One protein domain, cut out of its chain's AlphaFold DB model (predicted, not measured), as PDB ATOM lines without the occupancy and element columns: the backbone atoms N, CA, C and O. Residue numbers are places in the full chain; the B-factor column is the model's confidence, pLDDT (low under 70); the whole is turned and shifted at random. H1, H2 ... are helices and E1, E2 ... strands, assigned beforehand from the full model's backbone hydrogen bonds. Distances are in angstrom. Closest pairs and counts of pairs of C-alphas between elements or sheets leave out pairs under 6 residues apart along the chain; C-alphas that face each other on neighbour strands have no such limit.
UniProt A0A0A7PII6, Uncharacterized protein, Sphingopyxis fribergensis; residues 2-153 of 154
ATOM      1  N   GLN A   2      36.697 -33.358 -11.368       67.75
ATOM      2  CA  GLN A   2      37.294 -32.524 -10.313       67.75
ATOM      3  C   GLN A   2      37.593 -31.072 -10.735       67.75
ATOM      4  O   GLN A   2      37.212 -30.148 -10.032       67.75
ATOM      5  N   ARG A   3      38.156 -30.860 -11.934       76.44
ATOM      6  CA  ARG A   3      38.462 -29.508 -12.445       76.44
ATOM      7  C   ARG A   3      37.244 -28.587 -12.566       76.44
ATOM      8  O   ARG A   3      37.299 -27.420 -12.200       76.44
ATOM      9  N   LYS A   4      36.117 -29.129 -13.051       86.38
ATOM     10  CA  LYS A   4      34.854 -28.377 -13.150       86.38
ATOM     11  C   LYS A   4      34.343 -27.980 -11.764       86.38
ATOM     12  O   LYS A   4      33.861 -26.868 -11.602       86.38
ATOM     13  N   LEU A   5      34.494 -28.871 -10.781       90.56
ATOM     14  CA  LEU A   5      34.112 -28.603  -9.398       90.56
ATOM     15  C   LEU A   5      34.991 -27.509  -8.778       90.56
ATOM     16  O   LEU A   5      34.447 -26.554  -8.246       90.56
ATOM     17  N   ALA A   6      36.320 -27.606  -8.883       92.81
ATOM     18  CA  ALA A   6      37.223 -26.584  -8.353       92.81
ATOM     19  C   ALA A   6      36.932 -25.200  -8.958       92.81
ATOM     20  O   ALA A   6      36.765 -24.239  -8.216       92.81
ATOM     21  N   ALA A   7      36.755 -25.105 -10.281       91.94
ATOM     22  CA  ALA A   7      36.389 -23.849 -10.939       91.94
ATOM     23  C   ALA A   7      35.032 -23.295 -10.459       91.94
ATOM     24  O   ALA A   7      34.904 -22.102 -10.199       91.94
ATOM     25  N   GLN A   8      34.019 -24.152 -10.301       92.88
ATOM     26  CA  GLN A   8      32.706 -23.753  -9.787       92.88
ATOM     27  C   GLN A   8      32.785 -23.243  -8.342       92.88
ATOM     28  O   GLN A   8      32.216 -22.201  -8.020       92.88
ATOM     29  N   LEU A   9      33.505 -23.959  -7.476       93.62
ATOM     30  CA  LEU A   9      33.686 -23.568  -6.079       93.62
ATOM     31  C   LEU A   9      34.518 -22.287  -5.956       93.62
ATOM     32  O   LEU A   9      34.226 -21.467  -5.092       93.62
ATOM     33  N   ALA A  10      35.498 -22.077  -6.837       94.38
ATOM     34  CA  ALA A  10      36.269 -20.840  -6.921       94.38
ATOM     35  C   ALA A  10      35.382 -19.640  -7.260       94.38
ATOM     36  O   ALA A  10      35.405 -18.646  -6.542       94.38
ATOM     37  N   VAL A  11      34.518 -19.760  -8.277       94.56
ATOM     38  CA  VAL A  11      33.537 -18.711  -8.616       94.56
ATOM     39  C   VAL A  11      32.605 -18.427  -7.436       94.56
ATOM     40  O   VAL A  11      32.303 -17.273  -7.152       94.56
ATOM     41  N   GLN A  12      32.163 -19.469  -6.730       93.94
ATOM     42  CA  GLN A  12      31.267 -19.311  -5.588       93.94
ATOM     43  C   GLN A  12      31.940 -18.630  -4.379       93.94
ATOM     44  O   GLN A  12      31.289 -17.853  -3.679       93.94
ATOM     45  N   SER A  13      33.204 -18.953  -4.109       92.50
ATOM     46  CA  SER A  13      33.952 -18.507  -2.921       92.50
ATOM     47  C   SER A  13      34.810 -17.259  -3.146       92.50
ATOM     48  O   SER A  13      35.233 -16.638  -2.174       92.50
ATOM     49  N   GLY A  14      35.065 -16.889  -4.403       94.44
ATOM     50  CA  GLY A  14      35.998 -15.824  -4.776       94.44
ATOM     51  C   GLY A  14      37.476 -16.206  -4.628       94.44
ATOM     52  O   GLY A  14      38.320 -15.315  -4.587       94.44
ATOM     53  N   LEU A  15      37.800 -17.499  -4.508       95.88
ATOM     54  CA  LEU A  15      39.170 -17.986  -4.306       95.88
ATOM     55  C   LEU A  15      39.898 -18.247  -5.632       95.88
ATOM     56  O   LEU A  15      39.284 -18.610  -6.636       95.88
ATOM     57  N   GLU A  16      41.224 -18.111  -5.617       95.69
ATOM     58  CA  GLU A  16      42.092 -18.489  -6.737       95.69
ATOM     59  C   GLU A  16      42.141 -20.019  -6.900       95.69
ATOM     60  O   GLU A  16      42.093 -20.765  -5.918       95.69
ATOM     61  N   VAL A  17      42.276 -20.487  -8.148       95.44
ATOM     62  CA  VAL A  17      42.554 -21.896  -8.461       95.44
ATOM     63  C   VAL A  17      44.013 -22.072  -8.866       95.44
ATOM     64  O   VAL A  17      44.454 -21.499  -9.861       95.44
ATOM     65  N   VAL A  18      44.719 -22.960  -8.167       93.75
ATOM     66  CA  VAL A  18      46.030 -23.474  -8.579       93.75
ATOM     67  C   VAL A  18      45.867 -24.891  -9.120       93.75
ATOM     68  O   VAL A  18      45.216 -25.737  -8.510       93.75
ATOM     69  N   SER A  19      46.461 -25.159 -10.283       92.81
ATOM     70  CA  SER A  19      46.392 -26.469 -10.936       92.81
ATOM     71  C   SER A  19      47.690 -27.250 -10.780       92.81
ATOM     72  O   SER A  19      48.754 -26.795 -11.205       92.81
ATOM     73  N   PHE A  20      47.574 -28.479 -10.292       91.44
ATOM     74  CA  PHE A  20      48.619 -29.495 -10.329       91.44
ATOM     75  C   PHE A  20      48.393 -30.453 -11.505       91.44
ATOM     76  O   PHE A  20      47.367 -30.409 -12.192       91.44
ATOM     77  N   GLU A  21      49.358 -31.336 -11.765       88.12
ATOM     78  CA  GLU A  21      49.279 -32.349 -12.829       88.12
ATOM     79  C   GLU A  21      47.933 -33.093 -12.860       88.12
ATOM     80  O   GLU A  21      47.287 -33.181 -13.915       88.12
ATOM     81  N   HIS A  22      47.476 -33.550 -11.691       87.00
ATOM     82  CA  HIS A  22      46.338 -34.462 -11.562       87.00
ATOM     83  C   HIS A  22      45.089 -33.854 -10.911       87.00
ATOM     84  O   HIS A  22      44.004 -34.410 -11.068       87.00
ATOM     85  N   PHE A  23      45.200 -32.711 -10.235       91.25
ATOM     86  CA  PHE A  23      44.098 -32.098  -9.491       91.25
ATOM     87  C   PHE A  23      44.213 -30.572  -9.455       91.25
ATOM     88  O   PHE A  23      45.259 -30.013  -9.770       91.25
ATOM     89  N   ASP A  24      43.120 -29.916  -9.078       94.38
ATOM     90  CA  ASP A  24      43.049 -28.466  -8.909       94.38
ATOM     91  C   ASP A  24      42.714 -28.151  -7.451       94.38
ATOM     92  O   ASP A  24      41.969 -28.892  -6.803       94.38
ATOM     93  N   CYS A  25      43.247 -27.039  -6.961       95.94
ATOM     94  CA  CYS A  25      43.142 -26.593  -5.585       95.94
ATOM     95  C   CYS A  25      42.573 -25.181  -5.505       95.94
ATOM     96  O   CYS A  25      42.947 -24.324  -6.298       95.94
ATOM     97  N   LEU A  26      41.714 -24.935  -4.517       97.50
ATOM     98  CA  LEU A  26      41.346 -23.591  -4.081       97.50
ATOM     99  C   LEU A  26      42.424 -23.077  -3.129       97.50
ATOM    100  O   LEU A  26      42.755 -23.771  -2.166       97.50
ATOM    101  N   VAL A  27      42.951 -21.883  -3.382       97.25
ATOM    102  CA  VAL A  27      43.943 -21.234  -2.514       97.25
ATOM    103  C   VAL A  27      43.222 -20.455  -1.424       97.25
ATOM    104  O   VAL A  27      42.433 -19.564  -1.726       97.25
ATOM    105  N   PHE A  28      43.487 -20.793  -0.165       97.38
ATOM    106  CA  PHE A  28      42.945 -20.075   0.993       97.38
ATOM    107  C   PHE A  28      43.938 -19.061   1.550       97.38
ATOM    108  O   PHE A  28      43.528 -17.997   2.005       97.38
ATOM    109  N   GLU A  29      45.226 -19.384   1.487       96.25
ATOM    110  CA  GLU A  29      46.298 -18.531   1.975       96.25
ATOM    111  C   GLU A  29      47.565 -18.785   1.163       96.25
ATOM    112  O   GLU A  29      47.859 -19.934   0.820       96.25
ATOM    113  N   ARG A  30      48.303 -17.715   0.861       94.06
ATOM    114  CA  ARG A  30      49.557 -17.761   0.114       94.06
ATOM    115  C   ARG A  30      50.609 -16.916   0.822       94.06
ATOM    116  O   ARG A  30      50.513 -15.692   0.833       94.06
ATOM    117  N   GLY A  31      51.604 -17.584   1.392       92.50
ATOM    118  CA  GLY A  31      52.755 -16.979   2.057       92.50
ATOM    119  C   GLY A  31      53.994 -17.849   1.870       92.50
ATOM    120  O   GLY A  31      54.195 -18.411   0.796       92.50
ATOM    121  N   GLN A  32      54.814 -18.005   2.916       94.50
ATOM    122  CA  GLN A  32      55.866 -19.032   2.904       94.50
ATOM    123  C   GLN A  32      55.249 -20.434   2.813       94.50
ATOM    124  O   GLN A  32      55.766 -21.314   2.123       94.50
ATOM    125  N   THR A  33      54.116 -20.615   3.485       95.38
ATOM    126  CA  THR A  33      53.265 -21.790   3.377       95.38
ATOM    127  C   THR A  33      52.084 -21.479   2.454       95.38
ATOM    128  O   THR A  33      51.391 -20.478   2.627       95.38
ATOM    129  N   LEU A  34      51.839 -22.341   1.470       96.06
ATOM    130  CA  LEU A  34      50.663 -22.294   0.607       96.06
ATOM    131  C   LEU A  34      49.623 -23.282   1.139       96.06
ATOM    132  O   LEU A  34      49.857 -24.496   1.170       96.06
ATOM    133  N   LYS A  35      48.465 -22.755   1.544       97.88
ATOM    134  CA  LYS A  35      47.371 -23.518   2.152       97.88
ATOM    135  C   LYS A  35      46.199 -23.618   1.193       97.88
ATOM    136  O   LYS A  35      45.647 -22.619   0.722       97.88
ATOM    137  N   MET A  36      45.814 -24.850   0.900       97.81
ATOM    138  CA  MET A  36      44.910 -25.159  -0.193       97.81
ATOM    139  C   MET A  36      43.867 -26.195   0.197       97.81
ATOM    140  O   MET A  36      44.061 -27.003   1.102       97.81
ATOM    141  N   PHE A  37      42.788 -26.227  -0.575       97.50
ATOM    142  CA  PHE A  37      41.808 -27.302  -0.545       97.50
ATOM    143  C   PHE A  37      41.674 -27.927  -1.932       97.50
ATOM    144  O   PHE A  37      41.400 -27.225  -2.901       97.50
ATOM    145  N   SER A  38      41.858 -29.243  -2.033       96.25
ATOM    146  CA  SER A  38      41.632 -30.034  -3.246       96.25
ATOM    147  C   SER A  38      40.238 -30.670  -3.194       96.25
ATOM    148  O   SER A  38      40.076 -31.732  -2.584       96.25
ATOM    149  N   PRO A  39      39.204 -30.043  -3.789       95.75
ATOM    150  CA  PRO A  39      37.840 -30.539  -3.702       95.75
ATOM    151  C   PRO A  39      37.630 -31.764  -4.586       95.75
ATOM    152  O   PRO A  39      38.144 -31.862  -5.699       95.75
ATOM    153  N   ARG A  40      36.768 -32.660  -4.129       93.56
ATOM    154  CA  ARG A  40      36.206 -33.817  -4.822       93.56
ATOM    155  C   ARG A  40      34.707 -33.853  -4.526       93.56
ATOM    156  O   ARG A  40      34.247 -33.317  -3.525       93.56
ATOM    157  N   SER A  41      33.923 -34.457  -5.416       90.81
ATOM    158  CA  SER A  41      32.504 -34.698  -5.129       90.81
ATOM    159  C   SER A  41      32.218 -36.183  -5.091       90.81
ATOM    160  O   SER A  41      32.565 -36.904  -6.030       90.81
ATOM    161  N   SER A  42      31.522 -36.619  -4.051       89.31
ATOM    162  CA  SER A  42      31.039 -37.987  -3.906       89.31
ATOM    163  C   SER A  42      29.518 -38.019  -3.844       89.31
ATOM    164  O   SER A  42      28.856 -37.034  -3.506       89.31
ATOM    165  N   ARG A  43      28.947 -39.150  -4.266       87.69
ATOM    166  CA  ARG A  43      27.513 -39.409  -4.118       87.69
ATOM    167  C   ARG A  43      27.235 -39.777  -2.668       87.69
ATOM    168  O   ARG A  43      28.010 -40.517  -2.068       87.69
ATOM    169  N   MET A  44      26.113 -39.305  -2.141       84.12
ATOM    170  CA  MET A  44      25.654 -39.732  -0.824       84.12
ATOM    171  C   MET A  44      25.029 -41.126  -0.923       84.12
ATOM    172  O   MET A  44      24.162 -41.363  -1.766       84.12
ATOM    173  N   LEU A  45      25.470 -42.049  -0.066       82.19
ATOM    174  CA  LEU A  45      24.849 -43.370   0.054       82.19
ATOM    175  C   LEU A  45      23.384 -43.213   0.489       82.19
ATOM    176  O   LEU A  45      23.081 -42.408   1.364       82.19
ATOM    177  N   GLY A  46      22.477 -43.951  -0.156       81.00
ATOM    178  CA  GLY A  46      21.032 -43.862   0.097       81.00
ATOM    179  C   GLY A  46      20.343 -42.597  -0.441       81.00
ATOM    180  O   GLY A  46      19.132 -42.463  -0.297       81.00
ATOM    181  N   GLY A  47      21.080 -41.675  -1.072       75.75
ATOM    182  CA  GLY A  47      20.527 -40.493  -1.737       75.75
ATOM    183  C   GLY A  47      20.192 -40.726  -3.213       75.75
ATOM    184  O   GLY A  47      20.587 -41.725  -3.817       75.75
ATOM    185  N   SER A  48      19.495 -39.768  -3.831       78.12
ATOM    186  CA  SER A  48      19.334 -39.755  -5.290       78.12
ATOM    187  C   SER A  48      20.687 -39.523  -5.974       78.12
ATOM    188  O   SER A  48      21.618 -38.974  -5.385       78.12
ATOM    189  N   THR A  49      20.808 -39.879  -7.254       72.00
ATOM    190  CA  THR A  49      22.044 -39.678  -8.039       72.00
ATOM    191  C   THR A  49      22.492 -38.214  -8.133       72.00
ATOM    192  O   THR A  49      23.661 -37.956  -8.441       72.00
ATOM    193  N   GLN A  50      21.575 -37.282  -7.858       76.19
ATOM    194  CA  GLN A  50      21.808 -35.842  -7.813       76.19
ATOM    195  C   GLN A  50      22.300 -35.351  -6.444       76.19
ATOM    196  O   GLN A  50      22.967 -34.321  -6.396       76.19
ATOM    197  N   LYS A  51      22.057 -36.091  -5.351       82.56
ATOM    198  CA  LYS A  51      22.579 -35.743  -4.022       82.56
ATOM    199  C   LYS A  51      24.073 -36.039  -3.946       82.56
ATOM    200  O   LYS A  51      24.515 -37.194  -3.928       82.56
ATOM    201  N   ARG A  52      24.863 -34.970  -3.926       88.44
ATOM    202  CA  ARG A  52      26.323 -35.020  -3.856       88.44
ATOM    203  C   ARG A  52      26.809 -34.176  -2.693       88.44
ATOM    204  O   ARG A  52      26.207 -33.154  -2.384       88.44
ATOM    205  N   ARG A  53      27.939 -34.574  -2.121       91.50
ATOM    206  CA  ARG A  53      28.695 -33.769  -1.161       91.50
ATOM    207  C   ARG A  53      30.043 -33.372  -1.740       91.50
ATOM    208  O   ARG A  53      30.574 -34.079  -2.603       91.50
ATOM    209  N   VAL A  54      30.580 -32.262  -1.260       93.81
ATOM    210  CA  VAL A  54      31.961 -31.847  -1.482       93.81
ATOM    211  C   VAL A  54      32.807 -32.324  -0.312       93.81
ATOM    212  O   VAL A  54      32.552 -32.010   0.840       93.81
ATOM    213  N   GLU A  55      33.835 -33.090  -0.620       93.94
ATOM    214  CA  GLU A  55      34.869 -33.508   0.325       93.94
ATOM    215  C   GLU A  55      36.223 -33.300  -0.342       93.94
ATOM    216  O   GLU A  55      36.282 -32.889  -1.498       93.94
ATOM    217  N   GLY A  56      37.330 -33.563   0.334       94.94
ATOM    218  CA  GLY A  56      38.621 -33.450  -0.324       94.94
ATOM    219  C   GLY A  56      39.770 -33.484   0.649       94.94
ATOM    220  O   GLY A  56      39.647 -34.032   1.739       94.94
ATOM    221  N   ASP A  57      40.869 -32.869   0.241       96.25
ATOM    222  CA  ASP A  57      42.090 -32.819   1.032       96.25
ATOM    223  C   ASP A  57      42.468 -31.366   1.296       96.25
ATOM    224  O   ASP A  57      42.537 -30.554   0.370       96.25
ATOM    225  N   LEU A  58      42.722 -31.046   2.561       97.44
ATOM    226  CA  LEU A  58      43.488 -29.868   2.941       97.44
ATOM    227  C   LEU A  58      44.947 -30.158   2.595       97.44
ATOM    228  O   LEU A  58      45.489 -31.174   3.028       97.44
ATOM    229  N   ILE A  59      45.568 -29.306   1.794       96.88
ATOM    230  CA  ILE A  59      46.926 -29.502   1.289       96.88
ATOM    231  C   ILE A  59      47.765 -28.313   1.720       96.88
ATOM    232  O   ILE A  59      47.367 -27.164   1.524       96.88
ATOM    233  N   VAL A  60      48.933 -28.608   2.281       97.25
ATOM    234  CA  VAL A  60      49.905 -27.601   2.683       97.25
ATOM    235  C   VAL A  60      51.250 -27.912   2.050       97.25
ATOM    236  O   VAL A  60      51.773 -29.017   2.199       97.25
ATOM    237  N   VAL A  61      51.815 -26.927   1.361       95.75
ATOM    238  CA  VAL A  61      53.146 -26.989   0.739       95.75
ATOM    239  C   VAL A  61      53.933 -25.737   1.118       95.75
ATOM    240  O   VAL A  61      53.326 -24.723   1.462       95.75
ATOM    241  N   PHE A  62      55.261 -25.776   1.047       95.00
ATOM    242  CA  PHE A  62      56.030 -24.534   1.044       95.00
ATOM    243  C   PHE A  62      56.029 -23.952  -0.368       95.00
ATOM    244  O   PHE A  62      56.157 -24.687  -1.346       95.00
ATOM    245  N   GLU A  63      55.881 -22.635  -0.481       92.19
ATOM    246  CA  GLU A  63      55.857 -21.951  -1.781       92.19
ATOM    247  C   GLU A  63      57.186 -22.149  -2.534       92.19
ATOM    248  O   GLU A  63      57.189 -22.289  -3.756       92.19
ATOM    249  N   GLU A  64      58.308 -22.234  -1.807       91.38
ATOM    250  CA  GLU A  64      59.641 -22.497  -2.375       91.38
ATOM    251  C   GLU A  64      59.769 -23.882  -3.030       91.38
ATOM    252  O   GLU A  64      60.559 -24.047  -3.958       91.38
ATOM    253  N   ASP A  65      58.947 -24.849  -2.610       91.00
ATOM    254  CA  ASP A  65      58.958 -26.221  -3.127       91.00
ATOM    255  C   ASP A  65      58.046 -26.400  -4.361       91.00
ATOM    256  O   ASP A  65      57.934 -27.500  -4.919       91.00
ATOM    257  N   LEU A  66      57.358 -25.341  -4.805       90.19
ATOM    258  CA  LEU A  66      56.485 -25.396  -5.976       90.19
ATOM    259  C   LEU A  66      57.282 -25.386  -7.277       90.19
ATOM    260  O   LEU A  66      57.684 -24.350  -7.807       90.19
ATOM    261  N   GLU A  67      57.403 -26.559  -7.884       90.12
ATOM    262  CA  GLU A  67      57.980 -26.682  -9.215       90.12
ATOM    263  C   GLU A  67      56.927 -26.499 -10.308       90.12
ATOM    264  O   GLU A  67      55.969 -27.264 -10.422       90.12
ATOM    265  N   ARG A  68      57.128 -25.524 -11.196       88.56
ATOM    266  CA  ARG A  68      56.274 -25.375 -12.379       88.56
ATOM    267  C   ARG A  68      56.582 -26.459 -13.417       88.56
ATOM    268  O   ARG A  68      57.739 -26.765 -13.706       88.56
ATOM    269  N   LEU A  69      55.541 -27.007 -14.040       87.12
ATOM    270  CA  LEU A  69      55.696 -27.868 -15.207       87.12
ATOM    271  C   LEU A  69      56.296 -27.100 -16.384       87.12
ATOM    272  O   LEU A  69      56.046 -25.907 -16.568       87.12
ATOM    273  N   ARG A  70      57.057 -27.814 -17.220       83.56
ATOM    274  CA  ARG A  70      57.680 -27.221 -18.406       83.56
ATOM    275  C   ARG A  70      56.614 -26.580 -19.316       83.56
ATOM    276  O   ARG A  70      55.500 -27.111 -19.430       83.56
ATOM    277  N   PRO A  71      56.939 -25.452 -19.978       81.62
ATOM    278  CA  PRO A  71      56.061 -24.843 -20.970       81.62
ATOM    279  C   PRO A  71      55.592 -25.867 -22.019       81.62
ATOM    280  O   PRO A  71      56.359 -26.766 -22.367       81.62
ATOM    281  N   PRO A  72      54.347 -25.763 -22.522       83.06
ATOM    282  CA  PRO A  72      53.402 -24.647 -22.363       83.06
ATOM    283  C   PRO A  72      52.505 -24.729 -21.109       83.06
ATOM    284  O   PRO A  72      51.550 -23.961 -20.980       83.06
ATOM    285  N   SER A  73      52.767 -25.653 -20.179       83.94
ATOM    286  CA  SER A  73      51.902 -25.848 -19.014       83.94
ATOM    287  C   SER A  73      51.950 -24.672 -18.025       83.94
ATOM    288  O   SER A  73      53.006 -24.133 -17.689       83.94
ATOM    289  N   LYS A  74      50.780 -24.283 -17.507       86.31
ATOM    290  CA  LYS A  74      50.645 -23.364 -16.360       86.31
ATOM    291  C   LYS A  74      50.519 -24.104 -15.020       86.31
ATOM    292  O   LYS A  74      50.228 -23.472 -14.015       86.31
ATOM    293  N   ARG A  75      50.677 -25.431 -15.019       90.12
ATOM    294  CA  ARG A  75      50.486 -26.282 -13.836       90.12
ATOM    295  C   ARG A  75      51.769 -26.450 -13.035       90.12
ATOM    296  O   ARG A  75      52.858 -26.276 -13.580       90.12
ATOM    297  N   PHE A  76      51.620 -26.873 -11.789       90.19
ATOM    298  CA  PHE A  76      52.716 -27.266 -10.912       90.19
ATOM    299  C   PHE A  76      52.849 -28.790 -10.840       90.19
ATOM    300  O   PHE A  76      51.866 -29.524 -11.002       90.19
ATOM    301  N   LYS A  77      54.071 -29.262 -10.605       88.94
ATOM    302  CA  LYS A  77      54.323 -30.630 -10.165       88.94
ATOM    303  C   LYS A  77      53.876 -30.773  -8.721       88.94
ATOM    304  O   LYS A  77      53.967 -29.832  -7.936       88.94
ATOM    305  N   PHE A  78      53.418 -31.962  -8.370       82.00
ATOM    306  CA  PHE A  78      53.112 -32.300  -6.989       82.00
ATOM    307  C   PHE A  78      54.217 -33.208  -6.445       82.00
ATOM    308  O   PHE A  78      54.455 -34.272  -7.011       82.00
ATOM    309  N   GLY A  79      54.912 -32.786  -5.387       74.06
ATOM    310  CA  GLY A  79      56.030 -33.556  -4.829       74.06
ATOM    311  C   GLY A  79      56.514 -33.043  -3.476       74.06
ATOM    312  O   GLY A  79      56.587 -33.819  -2.526       74.06
ATOM    313  N   GLY A  80      56.772 -31.737  -3.363       82.00
ATOM    314  CA  GLY A  80      57.043 -31.085  -2.081       82.00
ATOM    315  C   GLY A  80      55.743 -30.856  -1.316       82.00
ATOM    316  O   GLY A  80      54.908 -30.059  -1.734       82.00
ATOM    317  N   LEU A  81      55.539 -31.586  -0.223       89.31
ATOM    318  CA  LEU A  81      54.355 -31.469   0.625       89.31
ATOM    319  C   LEU A  81      54.792 -31.310   2.074       89.31
ATOM    320  O   LEU A  81      55.627 -32.087   2.533       89.31
ATOM    321  N   VAL A  82      54.183 -30.370   2.797       94.75
ATOM    322  CA  VAL A  82      54.287 -30.262   4.257       94.75
ATOM    323  C   VAL A  82      53.353 -31.275   4.913       94.75
ATOM    324  O   VAL A  82      53.803 -32.104   5.697       94.75
ATOM    325  N   THR A  83      52.066 -31.254   4.563       96.38
ATOM    326  CA  THR A  83      51.077 -32.256   4.990       96.38
ATOM    327  C   THR A  83      49.868 -32.282   4.045       96.38
ATOM    328  O   THR A  83      49.611 -31.317   3.322       96.38
ATOM    329  N   PHE A  84      49.102 -33.374   4.071       94.50
ATOM    330  CA  PHE A  84      47.778 -33.472   3.457       94.50
ATOM    331  C   PHE A  84      46.804 -34.059   4.478       94.50
ATOM    332  O   PHE A  84      47.163 -34.986   5.199       94.50
ATOM    333  N   MET A  85      45.582 -33.541   4.563       96.38
ATOM    334  CA  MET A  85      44.595 -33.975   5.556       96.38
ATOM    335  C   MET A  85      43.222 -34.116   4.890       96.38
ATOM    336  O   MET A  85      42.633 -33.107   4.497       96.38
ATOM    337  N   PRO A  86      42.676 -35.338   4.767       95.75
ATOM    338  CA  PRO A  86      41.326 -35.526   4.250       95.75
ATOM    339  C   PRO A  86      40.295 -34.830   5.141       95.75
ATOM    340  O   PRO A  86      40.308 -35.021   6.361       95.75
ATOM    341  N   THR A  87      39.354 -34.094   4.544       95.25
ATOM    342  CA  THR A  87      38.298 -33.380   5.284       95.25
ATOM    343  C   THR A  87      37.393 -34.324   6.075       95.25
ATOM    344  O   THR A  87      36.821 -33.930   7.082       95.25
ATOM    345  N   ALA A  88      37.334 -35.603   5.692       92.19
ATOM    346  CA  ALA A  88      36.621 -36.652   6.423       92.19
ATOM    347  C   ALA A  88      37.084 -36.834   7.885       92.19
ATOM    348  O   ALA A  88      36.359 -37.433   8.674       92.19
ATOM    349  N   ASN A  89      38.263 -36.318   8.257       94.75
ATOM    350  CA  ASN A  89      38.741 -36.325   9.641       94.75
ATOM    351  C   ASN A  89      38.133 -35.215  10.522       94.75
ATOM    352  O   ASN A  89      38.352 -35.243  11.734       94.75
ATOM    353  N   PHE A  90      37.389 -34.266   9.940       94.38
ATOM    354  CA  PHE A  90      36.864 -33.072  10.614       94.38
ATOM    355  C   PHE A  90      35.330 -33.015  10.491       94.38
ATOM    356  O   PHE A  90      34.812 -32.617   9.438       94.38
ATOM    357  N   PRO A  91      34.576 -33.430  11.529       91.12
ATOM    358  CA  PRO A  91      33.112 -33.481  11.498       91.12
ATOM    359  C   PRO A  91      32.432 -32.162  11.108       91.12
ATOM    360  O   PRO A  91      31.427 -32.176  10.395       91.12
ATOM    361  N   SER A  92      32.995 -31.020  11.501       89.25
ATOM    362  CA  SER A  92      32.505 -29.677  11.163       89.25
ATOM    363  C   SER A  92      32.475 -29.395   9.664       89.25
ATOM    364  O   SER A  92      31.687 -28.560   9.229       89.25
ATOM    365  N   THR A  93      33.276 -30.103   8.861       90.50
ATOM    366  CA  THR A  93      33.273 -29.962   7.396       90.50
ATOM    367  C   THR A  93      32.169 -30.771   6.722       90.50
ATOM    368  O   THR A  93      31.902 -30.564   5.542       90.50
ATOM    369  N   ILE A  94      31.509 -31.686   7.443       85.62
ATOM    370  CA  ILE A  94      30.417 -32.505   6.902       85.62
ATOM    371  C   ILE A  94      29.150 -31.653   6.772       85.62
ATOM    372  O   ILE A  94      28.479 -31.692   5.737       85.62
ATOM    373  N   ALA A  95      28.840 -30.856   7.797       77.31
ATOM    374  CA  ALA A  95      27.706 -29.941   7.776       77.31
ATOM    375  C   ALA A  95      27.910 -28.858   6.702       77.31
ATOM    376  O   ALA A  95      28.936 -28.184   6.664       77.31
ATOM    377  N   GLY A  96      26.939 -28.707   5.800       79.75
ATOM    378  CA  GLY A  96      27.011 -27.730   4.708       79.75
ATOM    379  C   GLY A  96      27.851 -28.163   3.500       79.75
ATOM    380  O   GLY A  96      27.957 -27.399   2.545       79.75
ATOM    381  N   SER A  97      28.406 -29.382   3.494       88.88
ATOM    382  CA  SER A  97      29.143 -29.933   2.342       88.88
ATOM    383  C   SER A  97      28.252 -30.377   1.177       88.88
ATOM    384  O   SER A  97      28.751 -30.666   0.087       88.88
ATOM    385  N   GLU A  98      26.940 -30.471   1.387       90.81
ATOM    386  CA  GLU A  98      25.989 -30.889   0.359       90.81
ATOM    387  C   GLU A  98      25.892 -29.864  -0.776       90.81
ATOM    388  O   GLU A  98      25.923 -28.654  -0.559       90.81
ATOM    389  N   ILE A  99      25.754 -30.366  -2.004       88.62
ATOM    390  CA  ILE A  99      25.478 -29.546  -3.180       88.62
ATOM    391  C   ILE A  99      23.963 -29.482  -3.368       88.62
ATOM    392  O   ILE A  99      23.352 -30.457  -3.812       88.62
ATOM    393  N   ILE A 100      23.376 -28.324  -3.079       84.81
ATOM    394  CA  ILE A 100      21.951 -28.028  -3.264       84.81
ATOM    395  C   ILE A 100      21.841 -26.960  -4.351       84.81
ATOM    396  O   ILE A 100      22.516 -25.933  -4.290       84.81
ATOM    397  N   ASP A 101      21.062 -27.235  -5.400       84.81
ATOM    398  CA  ASP A 101      20.893 -26.349  -6.565       84.81
ATOM    399  C   ASP A 101      22.222 -25.862  -7.172       84.81
ATOM    400  O   ASP A 101      22.391 -24.711  -7.578       84.81
ATOM    401  N   GLY A 102      23.211 -26.762  -7.209       84.31
ATOM    402  CA  GLY A 102      24.541 -26.473  -7.742       84.31
ATOM    403  C   GLY A 102      25.406 -25.583  -6.844       84.31
ATOM    404  O   GLY A 102      26.418 -25.067  -7.313       84.31
ATOM    405  N   LYS A 103      25.053 -25.397  -5.571       88.69
ATOM    406  CA  LYS A 103      25.831 -24.605  -4.613       88.69
ATOM    407  C   LYS A 103      26.111 -25.397  -3.346       88.69
ATOM    408  O   LYS A 103      25.299 -26.209  -2.922       88.69
ATOM    409  N   VAL A 104      27.268 -25.134  -2.754       90.81
ATOM    410  CA  VAL A 104      27.624 -25.613  -1.409       90.81
ATOM    411  C   VAL A 104      27.257 -24.534  -0.389       90.81
ATOM    412  O   VAL A 104      27.161 -23.361  -0.756       90.81
ATOM    413  N   ASP A 105      27.051 -24.873   0.878       88.94
ATOM    414  CA  ASP A 105      26.871 -23.855   1.917       88.94
ATOM    415  C   ASP A 105      28.113 -22.938   1.999       88.94
ATOM    416  O   ASP A 105      29.255 -23.385   1.882       88.94
ATOM    417  N   ARG A 106      27.916 -21.634   2.222       85.94
ATOM    418  CA  ARG A 106      29.022 -20.698   2.488       85.94
ATOM    419  C   ARG A 106      29.781 -21.058   3.763       85.94
ATOM    420  O   ARG A 106      30.995 -20.865   3.810       85.94
ATOM    421  N   ASN A 107      29.090 -21.619   4.754       90.38
ATOM    422  CA  ASN A 107      29.693 -22.068   6.004       90.38
ATOM    423  C   ASN A 107      30.766 -23.136   5.773       90.38
ATOM    424  O   ASN A 107      31.760 -23.147   6.492       90.38
ATOM    425  N   PHE A 108      30.629 -23.971   4.735       93.75
ATOM    426  CA  PHE A 108      31.638 -24.968   4.381       93.75
ATOM    427  C   PHE A 108      33.005 -24.321   4.121       93.75
ATOM    428  O   PHE A 108      34.008 -24.730   4.701       93.75
ATOM    429  N   PHE A 109      33.052 -23.254   3.318       94.56
ATOM    430  CA  PHE A 109      34.299 -22.529   3.058       94.56
ATOM    431  C   PHE A 109      34.845 -21.843   4.313       94.56
ATOM    432  O   PHE A 109      36.059 -21.788   4.484       94.56
ATOM    433  N   GLY A 110      33.965 -21.355   5.195       94.25
ATOM    434  CA  GLY A 110      34.354 -20.841   6.510       94.25
ATOM    435  C   GLY A 110      35.080 -21.901   7.338       94.25
ATOM    436  O   GLY A 110      36.195 -21.665   7.780       94.25
ATOM    437  N   LYS A 111      34.523 -23.114   7.434       95.19
ATOM    438  CA  LYS A 111      35.142 -24.224   8.179       95.19
ATOM    439  C   LYS A 111      36.478 -24.674   7.600       95.19
ATOM    440  O   LYS A 111      37.420 -24.906   8.349       95.19
ATOM    441  N   ILE A 112      36.591 -24.754   6.275       96.50
ATOM    442  CA  ILE A 112      37.874 -25.054   5.623       96.50
ATOM    443  C   ILE A 112      38.908 -23.963   5.929       96.50
ATOM    444  O   ILE A 112      40.060 -24.279   6.227       96.50
ATOM    445  N   ARG A 113      38.500 -22.688   5.903       96.19
ATOM    446  CA  ARG A 113      39.369 -21.560   6.255       96.19
ATOM    447  C   ARG A 113      39.826 -21.631   7.707       96.19
ATOM    448  O   ARG A 113      41.016 -21.490   7.945       96.19
ATOM    449  N   ASP A 114      38.920 -21.885   8.645       95.69
ATOM    450  CA  ASP A 114      39.244 -21.986  10.072       95.69
ATOM    451  C   ASP A 114      40.299 -23.079  10.322       95.69
ATOM    452  O   ASP A 114      41.290 -22.845  11.016       95.69
ATOM    453  N   LEU A 115      40.137 -24.248   9.688       96.75
ATOM    454  CA  LEU A 115      41.095 -25.354   9.782       96.75
ATOM    455  C   LEU A 115      42.470 -24.989   9.208       96.75
ATOM    456  O   LEU A 115      43.488 -25.291   9.826       96.75
ATOM    457  N   LEU A 116      42.522 -24.340   8.042       97.00
ATOM    458  CA  LEU A 116      43.788 -23.936   7.421       97.00
ATOM    459  C   LEU A 116      44.471 -22.793   8.192       97.00
ATOM    460  O   LEU A 116      45.684 -22.831   8.385       97.00
ATOM    461  N   ASN A 117      43.714 -21.825   8.706       95.94
ATOM    462  CA  ASN A 117      44.245 -20.712   9.498       95.94
ATOM    463  C   ASN A 117      44.832 -21.167  10.843       95.94
ATOM    464  O   ASN A 117      45.690 -20.495  11.401       95.94
ATOM    465  N   ALA A 118      44.385 -22.304  11.379       96.38
ATOM    466  CA  ALA A 118      44.954 -22.867  12.601       96.38
ATOM    467  C   ALA A 118      46.347 -23.498  12.395       96.38
ATOM    468  O   ALA A 118      47.037 -23.783  13.385       96.38
ATOM    469  N   LEU A 119      46.739 -23.759  11.142       97.06
ATOM    470  CA  LEU A 119      48.037 -24.331  10.788       97.06
ATOM    471  C   LEU A 119      49.131 -23.255  10.729       97.06
ATOM    472  O   LEU A 119      48.826 -22.121  10.378       97.06
ATOM    473  N   PRO A 120      50.393 -23.623  11.015       97.25
ATOM    474  CA  PRO A 120      51.535 -22.716  10.913       97.25
ATOM    475  C   PRO A 120      51.738 -22.081   9.528       97.25
ATOM    476  O   PRO A 120      51.493 -22.724   8.500       97.25
ATOM    477  N   ASP A 121      52.287 -20.864   9.519       96.62
ATOM    478  CA  ASP A 121      52.484 -20.055   8.304       96.62
ATOM    479  C   ASP A 121      53.917 -20.144   7.770       96.62
ATOM    480  O   ASP A 121      54.173 -19.917   6.583       96.62
ATOM    481  N   SER A 122      54.861 -20.541   8.628       96.06
ATOM    482  CA  SER A 122      56.291 -20.582   8.328       96.06
ATOM    483  C   SER A 122      56.936 -21.920   8.672       96.06
ATOM    484  O   SER A 122      56.504 -22.642   9.574       96.06
ATOM    485  N   LYS A 123      58.038 -22.248   7.989       94.38
ATOM    486  CA  LYS A 123      58.820 -23.467   8.265       94.38
ATOM    487  C   LYS A 123      59.292 -23.533   9.722       94.38
ATOM    488  O   LYS A 123      59.247 -24.597  10.335       94.38
ATOM    489  N   SER A 124      59.702 -22.397  10.284       95.88
ATOM    490  CA  SER A 124      60.091 -22.274  11.693       95.88
ATOM    491  C   SER A 124      58.940 -22.568  12.647       95.88
ATOM    492  O   SER A 124      59.145 -23.251  13.647       95.88
ATOM    493  N   GLU A 125      57.725 -22.106  12.347       97.31
ATOM    494  CA  GLU A 125      56.565 -22.418  13.182       97.31
ATOM    495  C   GLU A 125      56.166 -23.889  13.068       97.31
ATOM    496  O   GLU A 125      55.851 -24.499  14.084       97.31
ATOM    497  N   TRP A 126      56.236 -24.490  11.874       97.06
ATOM    498  CA  TRP A 126      56.027 -25.931  11.697       97.06
ATOM    499  C   TRP A 126      56.969 -26.748  12.589       97.06
ATOM    500  O   TRP A 126      56.518 -27.634  13.318       97.06
ATOM    501  N   ILE A 127      58.256 -26.398  12.596       96.12
ATOM    502  CA  ILE A 127      59.274 -27.026  13.448       96.12
ATOM    503  C   ILE A 127      58.987 -26.777  14.934       96.12
ATOM    504  O   ILE A 127      58.949 -27.718  15.723       96.12
ATOM    505  N   SER A 128      58.721 -25.527  15.321       97.12
ATOM    506  CA  SER A 128      58.415 -25.172  16.711       97.12
ATOM    507  C   SER A 128      57.168 -25.889  17.233       97.12
ATOM    508  O   SER A 128      57.078 -26.165  18.428       97.12
ATOM    509  N   LYS A 129      56.200 -26.170  16.355       96.31
ATOM    510  CA  LYS A 129      54.915 -26.758  16.727       96.31
ATOM    511  C   LYS A 129      54.931 -28.281  16.775       96.31
ATOM    512  O   LYS A 129      54.296 -28.849  17.660       96.31
ATOM    513  N   PHE A 130      55.608 -28.925  15.826       96.88
ATOM    514  CA  PHE A 130      55.540 -30.378  15.625       96.88
ATOM    515  C   PHE A 130      56.872 -31.116  15.860       96.88
ATOM    516  O   PHE A 130      56.886 -32.351  15.883       96.88
ATOM    517  N   GLY A 131      57.963 -30.379  16.078       96.88
ATOM    518  CA  GLY A 131      59.315 -30.899  16.294       96.88
ATOM    519  C   GLY A 131      60.238 -30.696  15.090       96.88
ATOM    520  O   GLY A 131      59.788 -30.577  13.949       96.88
ATOM    521  N   GLU A 132      61.549 -30.673  15.343       95.31
ATOM    522  CA  GLU A 132      62.591 -30.493  14.315       95.31
ATOM    523  C   GLU A 132      62.578 -31.589  13.248       95.31
ATOM    524  O   GLU A 132      62.828 -31.330  12.072       95.31
ATOM    525  N   ASP A 133      62.224 -32.807  13.643       95.62
ATOM    526  CA  ASP A 133      62.151 -33.962  12.762       95.62
ATOM    527  C   ASP A 133      60.870 -33.989  11.917       95.62
ATOM    528  O   ASP A 133      60.789 -34.804  11.000       95.62
ATOM    529  N   PHE A 134      59.891 -33.100  12.157       96.56
ATOM    530  CA  PHE A 134      58.566 -33.158  11.528       96.56
ATOM    531  C   PHE A 134      58.637 -33.320  10.008       96.56
ATOM    532  O   PHE A 134      58.034 -34.241   9.467       96.56
ATOM    533  N   LEU A 135      59.418 -32.484   9.315       93.00
ATOM    534  CA  LEU A 135      59.534 -32.512   7.848       93.00
ATOM    535  C   LEU A 135      60.274 -33.745   7.304       93.00
ATOM    536  O   LEU A 135      60.148 -34.046   6.120       93.00
ATOM    537  N   SER A 136      61.020 -34.457   8.153       93.94
ATOM    538  CA  SER A 136      61.690 -35.717   7.803       93.94
ATOM    539  C   SER A 136      60.810 -36.954   8.023       93.94
ATOM    540  O   SER A 136      61.143 -38.035   7.537       93.94
ATOM    541  N   ARG A 137      59.672 -36.808   8.719       95.12
ATOM    542  CA  ARG A 137      58.726 -37.906   8.959       95.12
ATOM    543  C   ARG A 137      57.996 -38.305   7.679       95.12
ATOM    544  O   ARG A 137      57.893 -37.544   6.708       95.12
ATOM    545  N   THR A 138      57.411 -39.502   7.695       94.69
ATOM    546  CA  THR A 138      56.594 -39.963   6.572       94.69
ATOM    547  C   THR A 138      55.397 -39.022   6.349       94.69
ATOM    548  O   THR A 138      54.905 -38.398   7.295       94.69
ATOM    549  N   PRO A 139      54.878 -38.892   5.112       92.44
ATOM    550  CA  PRO A 139      53.672 -38.101   4.856       92.44
ATOM    551  C   PRO A 139      52.477 -38.510   5.730       92.44
ATOM    552  O   PRO A 139      51.692 -37.657   6.135       92.44
ATOM    553  N   THR A 140      52.362 -39.802   6.047       94.75
ATOM    554  CA  THR A 140      51.307 -40.342   6.911       94.75
ATOM    555  C   THR A 140      51.451 -39.860   8.353       94.75
ATOM    556  O   THR A 140      50.466 -39.414   8.931       94.75
ATOM    557  N   ASP A 141      52.656 -39.886   8.924       96.50
ATOM    558  CA  ASP A 141      52.878 -39.416  10.300       96.50
ATOM    559  C   ASP A 141      52.596 -37.916  10.417       96.50
ATOM    560  O   ASP A 141      51.872 -37.480  11.311       96.50
ATOM    561  N   ARG A 142      53.066 -37.132   9.436       96.81
ATOM    562  CA  ARG A 142      52.777 -35.692   9.363       96.81
ATOM    563  C   ARG A 142      51.277 -35.420   9.298       96.81
ATOM    564  O   ARG A 142      50.790 -34.538  10.005       96.81
ATOM    565  N   CYS A 143      50.545 -36.198   8.497       96.75
ATOM    566  CA  CYS A 143      49.084 -36.156   8.410       96.75
ATOM    567  C   CYS A 143      48.427 -36.462   9.765       96.75
ATOM    568  O   CYS A 143      47.590 -35.690  10.228       96.75
ATOM    569  N   ILE A 144      48.830 -37.543  10.439       97.31
ATOM    570  CA  ILE A 144      48.273 -37.939  11.741       97.31
ATOM    571  C   ILE A 144      48.478 -36.835  12.783       97.31
ATOM    572  O   ILE A 144      47.530 -36.473  13.486       97.31
ATOM    573  N   ASP A 145      49.688 -36.287  12.876       97.06
ATOM    574  CA  ASP A 145      50.020 -35.250  13.856       97.06
ATOM    575  C   ASP A 145      49.236 -33.960  13.603       97.06
ATOM    576  O   ASP A 145      48.679 -33.369  14.532       97.06
ATOM    577  N   THR A 146      49.112 -33.556  12.337       97.31
ATOM    578  CA  THR A 146      48.336 -32.365  11.964       97.31
ATOM    579  C   THR A 146      46.835 -32.544  12.152       97.31
ATOM    580  O   THR A 146      46.181 -31.637  12.667       97.31
ATOM    581  N   VAL A 147      46.281 -33.718  11.839       97.44
ATOM    582  CA  VAL A 147      44.872 -34.027  12.127       97.44
ATOM    583  C   VAL A 147      44.606 -33.972  13.630       97.44
ATOM    584  O   VAL A 147      43.653 -33.317  14.049       97.44
ATOM    585  N   LYS A 148      45.440 -34.616  14.459       96.94
ATOM    586  CA  LYS A 148      45.301 -34.566  15.927       96.94
ATOM    587  C   LYS A 148      45.340 -33.128  16.435       96.94
ATOM    588  O   LYS A 148      44.498 -32.733  17.236       96.94
ATOM    589  N   TYR A 149      46.287 -32.341  15.936       96.81
ATOM    590  CA  TYR A 149      46.442 -30.938  16.293       96.81
ATOM    591  C   TYR A 149      45.198 -30.093  15.976       96.81
ATOM    592  O   TYR A 149      44.768 -29.302  16.823       96.81
ATOM    593  N   LEU A 150      44.625 -30.262  14.781       96.31
ATOM    594  CA  LEU A 150      43.442 -29.525  14.340       96.31
ATOM    595  C   LEU A 150      42.172 -29.974  15.066       96.31
ATOM    596  O   LEU A 150      41.382 -29.130  15.470       96.31
ATOM    597  N   ARG A 151      42.005 -31.275  15.327       93.94
ATOM    598  CA  ARG A 151      40.841 -31.793  16.067       93.94
ATOM    599  C   ARG A 151      40.763 -31.297  17.510       93.94
ATOM    600  O   ARG A 151      39.675 -31.236  18.059       93.94
ATOM    601  N   CYS A 152      41.885 -30.927  18.129       91.62
ATOM    602  CA  CYS A 152      41.889 -30.299  19.456       91.62
ATOM    603  C   CYS A 152      41.462 -28.816  19.442       91.62
ATOM    604  O   CYS A 152      41.468 -28.181  20.495       91.62
ATOM    605  N   ARG A 153      41.190 -28.240  18.266       87.25
ATOM    606  CA  ARG A 153      40.836 -26.822  18.055       87.25
ATOM    607  C   ARG A 153      39.476 -26.636  17.393       87.25
ATOM    608  O   ARG A 153      39.065 -25.499  17.178       87.25
TER     609      ARG A 153
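AT A GLANCE: This is residues 2 to 153 of the 154 residues of an uncharacterized protein of Sphingopyxis fribergensis (UniProt A0A0A7PII6). A strongly twisted sheet of five strands is covered on one face by H1 and H2, set crosswise to each other, while H4 packs on edge strand E5 and H3 sits beyond one end of the sheet. Residues 63 to 82 form a long loop between E4 and E5. The printed part has 152 residues, in the order H1 E1 E2 E3 E4 E5 H2 H3 H4; the sheet, E1 - E2 - E3 - E4 - E5, is antiparallel, the class mixed. It is compact, with a radius of gyration of the C-alphas of 15.7 A and spans of 48 by 43 by 24 A.

IN THESE COORDINATES: H1, residues 2 to 13, begins at C-alpha (37.294, -32.524, -10.313) and is 16.2 A long. E1 is 16 to 19, E2 24 to 30, E3 33 to 43 at 32.1 A, E4 52 to 62 at 31.9 A, and E5 83 to 86. H2 is 106 to 117 at 16.8 A, H3 123 to 130, and H4 139 to 151 at 18.2 A, ending at C-alpha (40.841, -31.793, 16.067).

HOW THE PARTS SIT: The strands form a meander, each the antiparallel neighbour of the one before; N 18 and O 25 are 2.9 A apart, N 26 and O 37 2.8 A, N 38 and O 57 2.8 A, N 58 and O 85 2.8 A, within hydrogen-bond range. H1 and H2 on one face make two layers, at heights over the sheet of 7.1 A and 7.8 A. H4 only grazes the sheet; C-alphas Thr 83 and Cys 143 are closest, 5.6 A. H3 is not on the sheet. In the four helices every O i to N i+4 pair is within range.

THE WHOLE: C-alphas Ser 48 and Glu 132 are farthest apart, 48.4 A. The printed part has no cut. E4 to E5 and E5 to H2 are long links. Residue 2 is under 70 in pLDDT.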